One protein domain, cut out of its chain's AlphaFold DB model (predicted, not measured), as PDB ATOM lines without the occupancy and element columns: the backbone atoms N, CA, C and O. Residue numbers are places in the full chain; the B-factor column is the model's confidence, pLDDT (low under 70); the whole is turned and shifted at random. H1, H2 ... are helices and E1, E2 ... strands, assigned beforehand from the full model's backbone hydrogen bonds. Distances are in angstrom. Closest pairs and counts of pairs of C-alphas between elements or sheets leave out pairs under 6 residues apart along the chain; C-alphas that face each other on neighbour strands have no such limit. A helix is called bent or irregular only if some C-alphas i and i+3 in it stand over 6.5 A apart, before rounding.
ATOM      1  N   TYR A  75     -40.376 -26.339  -4.223       92.19
ATOM      2  CA  TYR A  75     -40.432 -26.477  -5.680       92.19
ATOM      3  C   TYR A  75     -39.611 -25.413  -6.419       92.19
ATOM      4  O   TYR A  75     -38.455 -25.652  -6.743       92.19
ATOM      5  N   CYS A  76     -40.172 -24.234  -6.690       94.00
ATOM      6  CA  CYS A  76     -39.538 -23.202  -7.514       94.00
ATOM      7  C   CYS A  76     -39.595 -21.825  -6.848       94.00
ATOM      8  O   CYS A  76     -40.392 -21.599  -5.933       94.00
ATOM      9  N   SER A  77     -38.769 -20.886  -7.317       92.69
ATOM     10  CA  SER A  77     -38.819 -19.500  -6.840       92.69
ATOM     11  C   SER A  77     -38.282 -18.496  -7.862       92.69
ATOM     12  O   SER A  77     -37.338 -18.775  -8.603       92.69
ATOM     13  N   GLY A  78     -38.892 -17.308  -7.878       93.25
ATOM     14  CA  GLY A  78     -38.369 -16.120  -8.543       93.25
ATOM     15  C   GLY A  78     -37.630 -15.231  -7.546       93.25
ATOM     16  O   GLY A  78     -38.141 -14.924  -6.468       93.25
ATOM     17  N   HIS A  79     -36.421 -14.812  -7.907       94.06
ATOM     18  CA  HIS A  79     -35.495 -14.135  -7.006       94.06
ATOM     19  C   HIS A  79     -35.316 -12.658  -7.354       94.06
ATOM     20  O   HIS A  79     -35.572 -12.200  -8.467       94.06
ATOM     21  N   SER A  80     -34.831 -11.883  -6.383       89.12
ATOM     22  CA  SER A  80     -34.591 -10.451  -6.564       89.12
ATOM     23  C   SER A  80     -33.148 -10.169  -6.978       89.12
ATOM     24  O   SER A  80     -32.240 -10.169  -6.138       89.12
ATOM     25  N   THR A  81     -32.958  -9.799  -8.246       89.94
ATOM     26  CA  THR A  81     -31.676  -9.307  -8.777       89.94
ATOM     27  C   THR A  81     -31.141  -8.132  -7.949       89.94
ATOM     28  O   THR A  81     -29.973  -8.108  -7.572       89.94
ATOM     29  N   SER A  82     -32.006  -7.194  -7.539       86.88
ATOM     30  CA  SER A  82     -31.611  -6.062  -6.684       86.88
ATOM     31  C   SER A  82     -30.994  -6.502  -5.353       86.88
ATOM     32  O   SER A  82     -29.996  -5.929  -4.911       86.88
ATOM     33  N   ARG A  83     -31.566  -7.522  -4.696       90.62
ATOM     34  CA  ARG A  83     -31.033  -8.029  -3.421       90.62
ATOM     35  C   ARG A  83     -29.661  -8.663  -3.608       90.62
ATOM     36  O   ARG A  83     -28.776  -8.375  -2.801       90.62
ATOM     37  N   LEU A  84     -29.481  -9.462  -4.662       93.50
ATOM     38  CA  LEU A  84     -28.188 -10.050  -5.016       93.50
ATOM     39  C   LEU A  84     -27.129  -8.961  -5.226       93.50
ATOM     40  O   LEU A  84     -26.044  -9.030  -4.652       93.50
ATOM     41  N   LEU A  85     -27.458  -7.907  -5.971       90.25
ATOM     42  CA  LEU A  85     -26.513  -6.824  -6.243       90.25
ATOM     43  C   LEU A  85     -26.200  -5.963  -5.021       90.25
ATOM     44  O   LEU A  85     -25.075  -5.500  -4.884       90.25
ATOM     45  N   LYS A  86     -27.149  -5.767  -4.102       90.19
ATOM     46  CA  LYS A  86     -26.908  -5.000  -2.867       90.19
ATOM     47  C   LYS A  86     -26.102  -5.783  -1.834       90.19
ATOM     48  O   LYS A  86     -25.274  -5.205  -1.136       90.19
ATOM     49  N   LYS A  87     -26.362  -7.086  -1.694       93.31
ATOM     50  CA  LYS A  87     -25.757  -7.918  -0.638       93.31
ATOM     51  C   LYS A  87     -24.491  -8.649  -1.085       93.31
ATOM     52  O   LYS A  87     -23.690  -9.020  -0.219       93.31
ATOM     53  N   GLY A  88     -24.311  -8.813  -2.394       93.38
ATOM     54  CA  GLY A  88     -23.372  -9.771  -2.962       93.38
ATOM     55  C   GLY A  88     -23.906 -11.203  -2.865       93.38
ATOM     56  O   GLY A  88     -25.003 -11.437  -2.351       93.38
ATOM     57  N   LEU A  89     -23.126 -12.164  -3.357       93.12
ATOM     58  CA  LEU A  89     -23.457 -13.582  -3.252       93.12
ATOM     59  C   LEU A  89     -22.940 -14.111  -1.914       93.12
ATOM     60  O   LEU A  89     -21.737 -14.117  -1.674       93.12
ATOM     61  N   ARG A  90     -23.843 -14.528  -1.028       91.00
ATOM     62  CA  ARG A  90     -23.490 -15.067   0.291       91.00
ATOM     63  C   ARG A  90     -24.092 -16.453   0.439       91.00
ATOM     64  O   ARG A  90     -25.312 -16.583   0.414       91.00
ATOM     65  N   THR A  91     -23.239 -17.452   0.600       89.31
ATOM     66  CA  THR A  91     -23.610 -18.832   0.917       89.31
ATOM     67  C   THR A  91     -23.069 -19.179   2.312       89.31
ATOM     68  O   THR A  91     -22.299 -18.398   2.879       89.31
ATOM     69  N   PRO A  92     -23.431 -20.339   2.888       89.25
ATOM     70  CA  PRO A  92     -22.827 -20.797   4.139       89.25
ATOM     71  C   PRO A  92     -21.300 -20.977   4.076       89.25
ATOM     72  O   PRO A  92     -20.644 -20.934   5.110       89.25
ATOM     73  N   THR A  93     -20.731 -21.180   2.883       91.81
ATOM     74  CA  THR A  93     -19.312 -21.523   2.694       91.81
ATOM     75  C   THR A  93     -18.476 -20.400   2.084       91.81
ATOM     76  O   THR A  93     -17.269 -20.360   2.306       91.81
ATOM     77  N   ILE A  94     -19.080 -19.480   1.324       92.00
ATOM     78  CA  ILE A  94     -18.362 -18.395   0.652       92.00
ATOM     79  C   ILE A  94     -19.173 -17.096   0.650       92.00
ATOM     80  O   ILE A  94     -20.403 -17.087   0.611       92.00
ATOM     81  N   THR A  95     -18.473 -15.963   0.684       94.81
ATOM     82  CA  THR A  95     -19.075 -14.633   0.558       94.81
ATOM     83  C   THR A  95     -18.334 -13.809  -0.490       94.81
ATOM     84  O   THR A  95     -17.175 -13.450  -0.299       94.81
ATOM     85  N   SER A  96     -19.041 -13.437  -1.555       95.50
ATOM     86  CA  SER A  96     -18.591 -12.491  -2.576       95.50
ATOM     87  C   SER A  96     -19.262 -11.137  -2.366       95.50
ATOM     88  O   SER A  96     -20.482 -11.037  -2.209       95.50
ATOM     89  N   ARG A  97     -18.464 -10.065  -2.364       97.00
ATOM     90  CA  ARG A  97     -18.966  -8.683  -2.258       97.00
ATOM     91  C   ARG A  97     -19.792  -8.315  -3.500       97.00
ATOM     92  O   ARG A  97     -19.561  -8.905  -4.547       97.00
ATOM     93  N   PRO A  98     -20.711  -7.334  -3.415       97.12
ATOM     94  CA  PRO A  98     -21.422  -6.787  -4.572       97.12
ATOM     95  C   PRO A  98     -20.556  -6.609  -5.824       97.12
ATOM     96  O   PRO A  98     -19.447  -6.075  -5.736       97.12
ATOM     97  N   ALA A  99     -21.094  -7.019  -6.976       96.75
ATOM     98  CA  ALA A  99     -20.441  -6.846  -8.267       96.75
ATOM     99  C   ALA A  99     -20.154  -5.360  -8.536       96.75
ATOM    100  O   ALA A  99     -20.958  -4.487  -8.200       96.75
ATOM    101  N   LYS A 100     -19.001  -5.077  -9.152       96.38
ATOM    102  CA  LYS A 100     -18.580  -3.715  -9.531       96.38
ATOM    103  C   LYS A 100     -18.392  -3.526 -11.035       96.38
ATOM    104  O   LYS A 100     -18.396  -2.375 -11.472       96.38
ATOM    105  N   HIS A 101     -18.236  -4.621 -11.770       97.69
ATOM    106  CA  HIS A 101     -17.998  -4.678 -13.208       97.69
ATOM    107  C   HIS A 101     -18.944  -5.701 -13.841       97.69
ATOM    108  O   HIS A 101     -19.502  -6.555 -13.140       97.69
ATOM    109  N   PHE A 102     -19.182  -5.570 -15.143       97.81
ATOM    110  CA  PHE A 102     -20.188  -6.343 -15.865       97.81
ATOM    111  C   PHE A 102     -19.879  -7.843 -15.908       97.81
ATOM    112  O   PHE A 102     -20.782  -8.669 -15.812       97.81
ATOM    113  N   ASP A 103     -18.604  -8.205 -15.980       97.31
ATOM    114  CA  ASP A 103     -18.151  -9.592 -15.904       97.31
ATOM    115  C   ASP A 103     -18.554 -10.258 -14.576       97.31
ATOM    116  O   ASP A 103     -19.158 -11.329 -14.564       97.31
ATOM    117  N   THR A 104     -18.324  -9.564 -13.461       97.12
ATOM    118  CA  THR A 104     -18.665 -10.006 -12.108       97.12
ATOM    119  C   THR A 104     -20.180 -10.015 -11.912       97.12
ATOM    120  O   THR A 104     -20.709 -10.871 -11.209       97.12
ATOM    121  N   TYR A 105     -20.894  -9.068 -12.531       97.19
ATOM    122  CA  TYR A 105     -22.356  -9.068 -12.573       97.19
ATOM    123  C   TYR A 105     -22.872 -10.362 -13.214       97.19
ATOM    124  O   TYR A 105     -23.679 -11.062 -12.603       97.19
ATOM    125  N   VAL A 106     -22.357 -10.717 -14.394       97.44
ATOM    126  CA  VAL A 106     -22.728 -11.948 -15.103       97.44
ATOM    127  C   VAL A 106     -22.432 -13.189 -14.261       97.44
ATOM    128  O   VAL A 106     -23.302 -14.050 -14.115       97.44
ATOM    129  N   ASP A 107     -21.255 -13.259 -13.641       96.38
ATOM    130  CA  ASP A 107     -20.901 -14.378 -12.764       96.38
ATOM    131  C   ASP A 107     -21.794 -14.469 -11.533       96.38
ATOM    132  O   ASP A 107     -22.152 -15.563 -11.111       96.38
ATOM    133  N   HIS A 108     -22.170 -13.338 -10.938       96.44
ATOM    134  CA  HIS A 108     -23.080 -13.325  -9.799       96.44
ATOM    135  C   HIS A 108     -24.455 -13.871 -10.173       96.44
ATOM    136  O   HIS A 108     -25.009 -14.647  -9.400       96.44
ATOM    137  N   ILE A 109     -24.990 -13.502 -11.339       96.94
ATOM    138  CA  ILE A 109     -26.267 -14.025 -11.837       96.94
ATOM    139  C   ILE A 109     -26.180 -15.544 -12.026       96.94
ATOM    140  O   ILE A 109     -27.005 -16.272 -11.470       96.94
ATOM    141  N   ALA A 110     -25.158 -16.020 -12.744       95.69
ATOM    142  CA  ALA A 110     -24.961 -17.445 -13.004       95.69
ATOM    143  C   ALA A 110     -24.781 -18.242 -11.703       95.69
ATOM    144  O   ALA A 110     -25.537 -19.173 -11.429       95.69
ATOM    145  N   ASN A 111     -23.826 -17.839 -10.862       95.38
ATOM    146  CA  ASN A 111     -23.498 -18.546  -9.626       95.38
ATOM    147  C   ASN A 111     -24.638 -18.508  -8.611       95.38
ATOM    148  O   ASN A 111     -24.834 -19.481  -7.885       95.38
ATOM    149  N   TYR A 112     -25.408 -17.417  -8.553       95.44
ATOM    150  CA  TYR A 112     -26.591 -17.355  -7.703       95.44
ATOM    151  C   TYR A 112     -27.617 -18.403  -8.129       95.44
ATOM    152  O   TYR A 112     -28.034 -19.213  -7.305       95.44
ATOM    153  N   LEU A 113     -27.976 -18.434  -9.416       95.50
ATOM    154  CA  LEU A 113     -28.935 -19.403  -9.937       95.50
ATOM    155  C   LEU A 113     -28.448 -20.841  -9.744       95.50
ATOM    156  O   LEU A 113     -29.212 -21.648  -9.226       95.50
ATOM    157  N   ILE A 114     -27.183 -21.136 -10.066       94.06
ATOM    158  CA  ILE A 114     -26.547 -22.447  -9.844       94.06
ATOM    159  C   ILE A 114     -26.639 -22.857  -8.372       94.06
ATOM    160  O   ILE A 114     -27.088 -23.958  -8.066       94.06
ATOM    161  N   THR A 115     -26.286 -21.956  -7.451       93.19
ATOM    162  CA  THR A 115     -26.327 -22.237  -6.009       93.19
ATOM    163  C   THR A 115     -27.750 -22.545  -5.545       93.19
ATOM    164  O   THR A 115     -27.966 -23.491  -4.790       93.19
ATOM    165  N   MET A 116     -28.739 -21.774  -6.008       92.69
ATOM    166  CA  MET A 116     -30.133 -21.961  -5.606       92.69
ATOM    167  C   MET A 116     -30.726 -23.292  -6.091       92.69
ATOM    168  O   MET A 116     -31.604 -23.822  -5.414       92.69
ATOM    169  N   GLN A 117     -30.225 -23.891  -7.182       90.19
ATOM    170  CA  GLN A 117     -30.684 -25.213  -7.649       90.19
ATOM    171  C   GLN A 117     -30.464 -26.334  -6.622       90.19
ATOM    172  O   GLN A 117     -31.141 -27.355  -6.686       90.19
ATOM    173  N   HIS A 118     -29.533 -26.168  -5.677       89.94
ATOM    174  CA  HIS A 118     -29.312 -27.153  -4.612       89.94
ATOM    175  C   HIS A 118     -30.382 -27.106  -3.511       89.94
ATOM    176  O   HIS A 118     -30.507 -28.058  -2.748       89.94
ATOM    177  N   TYR A 119     -31.153 -26.020  -3.430       90.94
ATOM    178  CA  TYR A 119     -32.169 -25.798  -2.394       90.94
ATOM    179  C   TYR A 119     -33.604 -25.954  -2.912       90.94
ATOM    180  O   TYR A 119     -34.547 -25.794  -2.140       90.94
ATOM    181  N   PHE A 120     -33.783 -26.231  -4.205       92.56
ATOM    182  CA  PHE A 120     -35.086 -26.264  -4.866       92.56
ATOM    183  C   PHE A 120     -35.185 -27.414  -5.879       92.56
ATOM    184  O   PHE A 120     -34.232 -27.749  -6.584       92.56
ATOM    185  N   SER A 121     -36.366 -28.022  -5.982       88.88
ATOM    186  CA  SER A 121     -36.626 -29.147  -6.893       88.88
ATOM    187  C   SER A 121     -37.097 -28.720  -8.296       88.88
ATOM    188  O   SER A 121     -37.180 -29.556  -9.205       88.88
ATOM    189  N   GLY A 122     -37.365 -27.431  -8.502       89.81
ATOM    190  CA  GLY A 122     -37.863 -26.827  -9.737       89.81
ATOM    191  C   GLY A 122     -37.099 -25.569 -10.163       89.81
ATOM    192  O   GLY A 122     -36.002 -25.283  -9.682       89.81
ATOM    193  N   ALA A 123     -37.690 -24.817 -11.093       91.19
ATOM    194  CA  ALA A 123     -37.014 -23.721 -11.782       91.19
ATOM    195  C   ALA A 123     -36.666 -22.527 -10.875       91.19
ATOM    196  O   ALA A 123     -37.432 -22.157  -9.983       91.19
ATOM    197  N   GLN A 124     -35.530 -21.888 -11.151       94.38
ATOM    198  CA  GLN A 124     -35.086 -20.668 -10.476       94.38
ATOM    199  C   GLN A 124     -35.106 -19.504 -11.458       94.38
ATOM    200  O   GLN A 124     -34.492 -19.580 -12.523       94.38
ATOM    201  N   ALA A 125     -35.810 -18.432 -11.108       94.31
ATOM    202  CA  ALA A 125     -36.029 -17.321 -12.022       94.31
ATOM    203  C   ALA A 125     -35.398 -16.016 -11.536       94.31
ATOM    204  O   ALA A 125     -35.343 -15.742 -10.336       94.31
ATOM    205  N   LEU A 126     -34.970 -15.182 -12.480       93.50
ATOM    206  CA  LEU A 126     -34.653 -13.775 -12.249       93.50
ATOM    207  C   LEU A 126     -35.385 -12.923 -13.284       93.50
ATOM    208  O   LEU A 126     -35.450 -13.275 -14.461       93.50
ATOM    209  N   SER A 127     -35.904 -11.780 -12.850       87.25
ATOM    210  CA  SER A 127     -36.595 -10.827 -13.723       87.25
ATOM    211  C   SER A 127     -35.793  -9.535 -13.870       87.25
ATOM    212  O   SER A 127     -35.042  -9.144 -12.965       87.25
ATOM    213  N   SER A 128     -35.959  -8.879 -15.018       84.50
ATOM    214  CA  SER A 128     -35.331  -7.603 -15.382       84.50
ATOM    215  C   SER A 128     -33.801  -7.604 -15.274       84.50
ATOM    216  O   SER A 128     -33.192  -6.615 -14.855       84.50
ATOM    217  N   VAL A 129     -33.152  -8.729 -15.583       89.56
ATOM    218  CA  VAL A 129     -31.687  -8.868 -15.486       89.56
ATOM    219  C   VAL A 129     -30.960  -7.883 -16.408       89.56
ATOM    220  O   VAL A 129     -29.918  -7.336 -16.061       89.56
ATOM    221  N   GLU A 130     -31.528  -7.572 -17.559       87.12
ATOM    222  CA  GLU A 130     -31.014  -6.591 -18.508       87.12
ATOM    223  C   GLU A 130     -31.054  -5.153 -17.960       87.12
ATOM    224  O   GLU A 130     -30.108  -4.388 -18.169       87.12
ATOM    225  N   TRP A 131     -32.073  -4.784 -17.172       85.31
ATOM    226  CA  TRP A 131     -32.132  -3.456 -16.545       85.31
ATOM    227  C   TRP A 131     -31.007  -3.255 -15.539       85.31
ATOM    228  O   TRP A 131     -30.380  -2.194 -15.490       85.31
ATOM    229  N   TYR A 132     -30.728  -4.288 -14.744       88.94
ATOM    230  CA  TYR A 132     -29.650  -4.242 -13.765       88.94
ATOM    231  C   TYR A 132     -28.262  -4.346 -14.404       88.94
ATOM    232  O   TYR A 132     -27.308  -3.841 -13.818       88.94
ATOM    233  N   ALA A 133     -28.147  -4.929 -15.600       93.25
ATOM    234  CA  ALA A 133     -26.910  -4.966 -16.377       93.25
ATOM    235  C   ALA A 133     -26.506  -3.585 -16.925       93.25
ATOM    236  O   ALA A 133     -25.322  -3.243 -16.923       93.25
ATOM    237  N   GLY A 134     -27.478  -2.775 -17.362       90.25
ATOM    238  CA  GLY A 134     -27.250  -1.488 -18.033       90.25
ATOM    239  C   GLY A 134     -26.255  -0.545 -17.329       90.25
ATOM    240  O   GLY A 134     -25.340  -0.042 -17.987       90.25
ATOM    241  N   PRO A 135     -26.361  -0.307 -16.006       90.38
ATOM    242  CA  PRO A 135     -25.391   0.499 -15.268       90.38
ATOM    243  C   PRO A 135     -23.951  -0.027 -15.326       90.38
ATOM    244  O   PRO A 135     -23.032   0.785 -15.411       90.38
ATOM    245  N   PHE A 136     -23.743  -1.349 -15.307       95.56
ATOM    246  CA  PHE A 136     -22.411  -1.954 -15.420       95.56
ATOM    247  C   PHE A 136     -21.862  -1.819 -16.839       95.56
ATOM    248  O   PHE A 136     -20.732  -1.375 -17.005       95.56
ATOM    249  N   ILE A 137     -22.690  -2.104 -17.850       94.94
ATOM    250  CA  ILE A 137     -22.338  -1.948 -19.270       94.94
ATOM    251  C   ILE A 137     -21.887  -0.513 -19.557       94.94
ATOM    252  O   ILE A 137     -20.829  -0.299 -20.147       94.94
ATOM    253  N   ARG A 138     -22.670   0.476 -19.100       93.31
ATOM    254  CA  ARG A 138     -22.353   1.898 -19.278       93.31
ATOM    255  C   ARG A 138     -21.080   2.295 -18.540       93.31
ATOM    256  O   ARG A 138     -20.271   3.028 -19.096       93.31
ATOM    257  N   LYS A 139     -20.919   1.851 -17.291       95.69
ATOM    258  CA  LYS A 139     -19.744   2.170 -16.471       95.69
ATOM    259  C   LYS A 139     -18.458   1.624 -17.090       95.69
ATOM    260  O   LYS A 139     -17.458   2.332 -17.108       95.69
ATOM    261  N   ASP A 140     -18.496   0.392 -17.583       97.88
ATOM    262  CA  ASP A 140     -17.328  -0.289 -18.145       97.88
ATOM    263  C   ASP A 140     -17.091   0.068 -19.626       97.88
ATOM    264  O   ASP A 140     -16.129  -0.402 -20.224       97.88
ATOM    265  N   GLY A 141     -17.950   0.903 -20.229       96.75
ATOM    266  CA  GLY A 141     -17.796   1.367 -21.610       96.75
ATOM    267  C   GLY A 141     -17.865   0.242 -22.645       96.75
ATOM    268  O   GLY A 141     -17.160   0.288 -23.653       96.75
ATOM    269  N   LEU A 142     -18.670  -0.796 -22.391       95.94
ATOM    270  CA  LEU A 142     -18.663  -2.000 -23.221       95.94
ATOM    271  C   LEU A 142     -19.362  -1.782 -24.562       95.94
ATOM    272  O   LEU A 142     -20.479  -1.269 -24.633       95.94
ATOM    273  N   ASN A 143     -18.719  -2.255 -25.628       91.81
ATOM    274  CA  ASN A 143     -19.307  -2.309 -26.960       91.81
ATOM    275  C   ASN A 143     -20.170  -3.578 -27.149       91.81
ATOM    276  O   ASN A 143     -20.153  -4.500 -26.328       91.81
ATOM    277  N   ARG A 144     -20.915  -3.641 -28.262       91.00
ATOM    278  CA  ARG A 144     -21.822  -4.760 -28.592       91.00
ATOM    279  C   ARG A 144     -21.119  -6.120 -28.589       91.00
ATOM    280  O   ARG A 144     -21.690  -7.091 -28.106       91.00
ATOM    281  N   GLU A 145     -19.886  -6.186 -29.088       93.25
ATOM    282  CA  GLU A 145     -19.097  -7.421 -29.142       93.25
ATOM    283  C   GLU A 145     -18.790  -7.953 -27.735       93.25
ATOM    284  O   GLU A 145     -19.058  -9.118 -27.434       93.25
ATOM    285  N   LYS A 146     -18.318  -7.087 -26.829       95.44
ATOM    286  CA  LYS A 146     -18.049  -7.465 -25.437       95.44
ATOM    287  C   LYS A 146     -19.323  -7.858 -24.699       95.44
ATOM    288  O   LYS A 146     -19.317  -8.846 -23.968       95.44
ATOM    289  N   ILE A 147     -20.426  -7.140 -24.920       94.38
ATOM    290  CA  ILE A 147     -21.725  -7.502 -24.336       94.38
ATOM    291  C   ILE A 147     -22.141  -8.902 -24.807       94.38
ATOM    292  O   ILE A 147     -22.449  -9.754 -23.974       94.38
ATOM    293  N   ARG A 148     -22.082  -9.173 -26.119       92.12
ATOM    294  CA  ARG A 148     -22.409 -10.486 -26.698       92.12
ATOM    295  C   ARG A 148     -21.539 -11.596 -26.109       92.12
ATOM    296  O   ARG A 148     -22.071 -12.639 -25.744       92.12
ATOM    297  N   GLN A 149     -20.237 -11.357 -25.942       97.12
ATOM    298  CA  GLN A 149     -19.324 -12.325 -25.331       97.12
ATOM    299  C   GLN A 149     -19.719 -12.672 -23.888       97.12
ATOM    300  O   GLN A 149     -19.675 -13.831 -23.475       97.12
ATOM    301  N   HIS A 150     -20.126 -11.677 -23.104       96.69
ATOM    302  CA  HIS A 150     -20.560 -11.884 -21.724       96.69
ATOM    303  C   HIS A 150     -21.934 -12.560 -21.624       96.69
ATOM    304  O   HIS A 150     -22.138 -13.382 -20.733       96.69
ATOM    305  N   VAL A 151     -22.852 -12.283 -22.553       94.44
ATOM    306  CA  VAL A 151     -24.121 -13.021 -22.662       94.44
ATOM    307  C   VAL A 151     -23.864 -14.479 -23.049       94.44
ATOM    308  O   VAL A 151     -24.412 -15.375 -22.415       94.44
ATOM    309  N   GLN A 152     -22.969 -14.743 -24.008       94.69
ATOM    310  CA  GLN A 152     -22.548 -16.106 -24.349       94.69
ATOM    311  C   GLN A 152     -21.977 -16.829 -23.122       94.69
ATOM    312  O   GLN A 152     -22.381 -17.949 -22.823       94.69
ATOM    313  N   ARG A 153     -21.090 -16.168 -22.367       96.00
ATOM    314  CA  ARG A 153     -20.540 -16.701 -21.112       96.00
ATOM    315  C   ARG A 153     -21.636 -17.046 -20.100       96.00
ATOM    316  O   ARG A 153     -21.564 -18.107 -19.489       96.00
ATOM    317  N   LEU A 154     -22.637 -16.179 -19.925       95.19
ATOM    318  CA  LEU A 154     -23.776 -16.441 -19.039       95.19
ATOM    319  C   LEU A 154     -24.527 -17.705 -19.465       95.19
ATOM    320  O   LEU A 154     -24.746 -18.592 -18.643       95.19
ATOM    321  N   ILE A 155     -24.883 -17.789 -20.749       91.94
ATOM    322  CA  ILE A 155     -25.620 -18.923 -21.313       91.94
ATOM    323  C   ILE A 155     -24.816 -20.210 -21.129       91.94
ATOM    324  O   ILE A 155     -25.356 -21.194 -20.633       91.94
ATOM    325  N   TYR A 156     -23.525 -20.210 -21.458       92.94
ATOM    326  CA  TYR A 156     -22.688 -21.405 -21.334       92.94
ATOM    327  C   TYR A 156     -22.567 -21.853 -19.878       92.94
ATOM    328  O   TYR A 156     -22.758 -23.030 -19.588       92.94
ATOM    329  N   ASN A 157     -22.348 -20.919 -18.947       93.56
ATOM    330  CA  ASN A 157     -22.280 -21.234 -17.520       93.56
ATOM    331  C   ASN A 157     -23.570 -21.875 -16.989       93.56
ATOM    332  O   ASN A 157     -23.504 -22.808 -16.194       93.56
ATOM    333  N   LEU A 158     -24.735 -21.409 -17.443       93.19
ATOM    334  CA  LEU A 158     -26.033 -21.955 -17.032       93.19
ATOM    335  C   LEU A 158     -26.391 -23.287 -17.705       93.19
ATOM    336  O   LEU A 158     -27.320 -23.951 -17.257       93.19
ATOM    337  N   ASN A 159     -25.658 -23.690 -18.745       90.94
ATOM    338  CA  ASN A 159     -25.855 -24.960 -19.443       90.94
ATOM    339  C   ASN A 159     -24.885 -26.063 -18.990       90.94
ATOM    340  O   ASN A 159     -24.964 -27.181 -19.493       90.94
ATOM    341  N   TYR A 160     -23.992 -25.802 -18.029       90.62
ATOM    342  CA  TYR A 160     -23.196 -26.872 -17.422       90.62
ATOM    343  C   TYR A 160     -24.013 -27.672 -16.391       90.62
ATOM    344  O   TYR A 160     -24.832 -27.096 -15.670       90.62
ATOM    345  N   PRO A 161     -23.787 -28.994 -16.272       89.06
ATOM    346  CA  PRO A 161     -24.564 -29.875 -15.402       89.06
ATOM    347  C   PRO A 161     -24.159 -29.739 -13.924       89.06
ATOM    348  O   PRO A 161     -23.445 -30.577 -13.375       89.06
ATOM    349  N   SER A 162     -24.589 -28.659 -13.269       88.00
ATOM    350  CA  SER A 162     -24.213 -28.337 -11.885       88.00
ATOM    351  C   SER A 162     -25.221 -28.801 -10.827       88.00
ATOM    352  O   SER A 162     -24.978 -28.641  -9.632       88.00
ATOM    353  N   ARG A 163     -26.370 -29.348 -11.232       86.88
ATOM    354  CA  ARG A 163     -27.407 -29.845 -10.320       86.88
ATOM    355  C   ARG A 163     -27.198 -31.332 -10.014       86.88
ATOM    356  O   ARG A 163     -26.619 -32.075 -10.810       86.88
ATOM    357  N   VAL A 164     -27.692 -31.780  -8.855       82.94
ATOM    358  CA  VAL A 164     -27.717 -33.206  -8.484       82.94
ATOM    359  C   VAL A 164     -28.364 -34.027  -9.608       82.94
ATOM    360  O   VAL A 164     -29.376 -33.616 -10.174       82.94
ATOM    361  N   GLY A 165     -27.757 -35.164  -9.959       81.38
ATOM    362  CA  GLY A 165     -28.160 -35.966 -11.118       81.38
ATOM    363  C   GLY A 165     -27.522 -35.543 -12.445       81.38
ATOM    364  O   GLY A 165     -28.018 -35.943 -13.495       81.38
ATOM    365  N   MET A 166     -26.455 -34.729 -12.395       83.69
ATOM    366  CA  MET A 166     -25.771 -34.123 -13.551       83.69
ATOM    367  C   MET A 166     -26.746 -33.397 -14.484       83.69
ATOM    368  O   MET A 166     -26.635 -33.463 -15.705       83.69
ATOM    369  N   GLN A 167     -27.709 -32.698 -13.889       83.88
ATOM    370  CA  GLN A 167     -28.677 -31.901 -14.629       83.88
ATOM    371  C   GLN A 167     -28.156 -30.480 -14.800       83.88
ATOM    372  O   GLN A 167     -27.464 -29.944 -13.926       83.88
ATOM    373  N   THR A 168     -28.522 -29.844 -15.904       87.69
ATOM    374  CA  THR A 168     -28.342 -28.402 -16.046       87.69
ATOM    375  C   THR A 168     -29.293 -27.661 -15.095       87.69
ATOM    376  O   THR A 168     -30.384 -28.154 -14.779       87.69
ATOM    377  N   PRO A 169     -28.896 -26.489 -14.575       88.75
ATOM    378  CA  PRO A 169     -29.798 -25.596 -13.863       88.75
ATOM    379  C   PRO A 169     -31.074 -25.311 -14.655       88.75
ATOM    380  O   PRO A 169     -31.023 -24.745 -15.746       88.75
ATOM    381  N   PHE A 170     -32.240 -25.596 -14.070       90.75
ATOM    382  CA  PHE A 170     -33.491 -25.154 -14.676       90.75
ATOM    383  C   PHE A 170     -33.708 -23.677 -14.338       90.75
ATOM    384  O   PHE A 170     -34.099 -23.336 -13.217       90.75
ATOM    385  N   THR A 171     -33.384 -22.791 -15.279       92.50
ATOM    386  CA  THR A 171     -33.378 -21.341 -15.054       92.50
ATOM    387  C   THR A 171     -34.279 -20.598 -16.022       92.50
ATOM    388  O   THR A 171     -34.369 -20.958 -17.189       92.50
ATOM    389  N   ASN A 172     -34.932 -19.548 -15.521       91.62
ATOM    390  CA  ASN A 172     -35.788 -18.670 -16.314       91.62
ATOM    391  C   ASN A 172     -35.318 -17.220 -16.171       91.62
ATOM    392  O   ASN A 172     -35.133 -16.726 -15.055       91.62
ATOM    393  N   PHE A 173     -35.188 -16.515 -17.290       89.44
ATOM    394  CA  PHE A 173     -35.037 -15.066 -17.289       89.44
ATOM    395  C   PHE A 173     -36.296 -14.417 -17.839       89.44
ATOM    396  O   PHE A 173     -36.725 -14.727 -18.947       89.44
ATOM    397  N   THR A 174     -36.867 -13.487 -17.078       83.75
ATOM    398  CA  THR A 174     -37.869 -12.567 -17.616       83.75
ATOM    399  C   THR A 174     -37.142 -11.312 -18.057       83.75
ATOM    400  O   THR A 174     -36.665 -10.551 -17.212       83.75
ATOM    401  N   VAL A 175     -37.046 -11.114 -19.367       79.44
ATOM    402  CA  VAL A 175     -36.520  -9.876 -19.940       79.44
ATOM    403  C   VAL A 175     -37.651  -8.867 -19.953       79.44
ATOM    404  O   VAL A 175     -38.649  -9.063 -20.647       79.44
ATOM    405  N   THR A 176     -37.522  -7.806 -19.161       72.12
ATOM    406  CA  THR A 176     -38.534  -6.760 -19.155       72.12
ATOM    407  C   THR A 176     -38.230  -5.833 -20.301       72.12
ATOM    408  O   THR A 176     -37.305  -5.018 -20.265       72.12
ATOM    409  N   LEU A 177     -39.035  -5.986 -21.339       59.25
ATOM    410  CA  LEU A 177     -38.945  -5.149 -22.504       59.25
ATOM    411  C   LEU A 177     -39.213  -3.703 -22.056       59.25
ATOM    412  O   LEU A 177     -38.320  -2.869 -22.181       59.25
TER     413      LEU A 177
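Overview. This is residues 75 to 177 of the 315 residues of the protein "Ribonucleotide reductase of class III (Anaerobic), large subunit" of Thermococcus sp. 2319x1 (UniProt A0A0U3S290). A small wall of three short parallel strands, E1, E2 and E3, has the long helix H2 over one face, and the equally long H4 packs side by side with H2. The short H1 crosses H2 at a wide angle, and H3 folds back from the wall to the H2 end where residues 102 to 105 lie. The printed part has 103 residues, mostly helix, with elements in the order E1, H1, H2, E2, H3, H4, E3 and a sheet order of E1, E2, E3. It is compact, with a radius of gyration of the C-alphas of 13.4 A, yet elongated in outline, spanning 39 by 25 by 24 A.

Arrangement. Start at E1, residues 77 to 79, an edge strand; E2, residues 124 to 127, is its parallel neighbour, with N 79 and O 125 2.8 A apart. On the other side of E2 is the edge strand E3, residues 171 to 174, also parallel, with N 126 and O 172 3.0 A apart. Next look at H1, residues 81 to 87, which only grazes the sheet with residues 81 to 82. H2, residues 102 to 116, is the hub; it lies over E2 at a height over the sheet of 10.6 A and runs along the strands, at 21 degrees to E2 on the local plane, making two layers, a helix on one face of a sheet. H1 and H2 touch, about perpendicular at 82 degrees, closest at the C-alphas of Leu 84 and His 108, 7.7 A. H3, residues 129 to 139, touches residues 102 to 105 of H2 alone, with the C-alphas of Phe 102 and Phe 136 closest at 4.9 A. H4, residues 144 to 158, is not on the sheet; it touches H2 at a shallow tilt of 16 degrees, the same way, closest at the C-alphas of Val 106 and Leu 154, 6.1 A. E1, H1 H2, E2 and E2, H3 H4, E3 are strand-helix-strand units, parallel neighbour strands joined through helices, with right-handed crossovers. Every O i to N i+4 pair is within hydrogen-bond range in H1, H2 and H4, and 5 of 7 are in H3.

Along the chain. Find C-alpha 77 at (-38.819, -19.500, -6.840), where E1 begins. H2 runs 21.2 A from C-alpha 102 at (-20.188, -6.343, -15.865). H3, 16.3 A long, is only just irregular, with C-alphas 132 and 135 6.55 A apart. H4 is 21.1 A long, and E3 ends at (-37.869, -12.567, -17.616).

Size, cuts and confidence. The C-alphas of Gly 141 and Gly 165 are the two farthest apart, at 40.1 A. The printed part has no cut; the links H1 to H2 and H4 to E3 are long. Mean pLDDT of the printed part is 91.7, with residue 177 under 70.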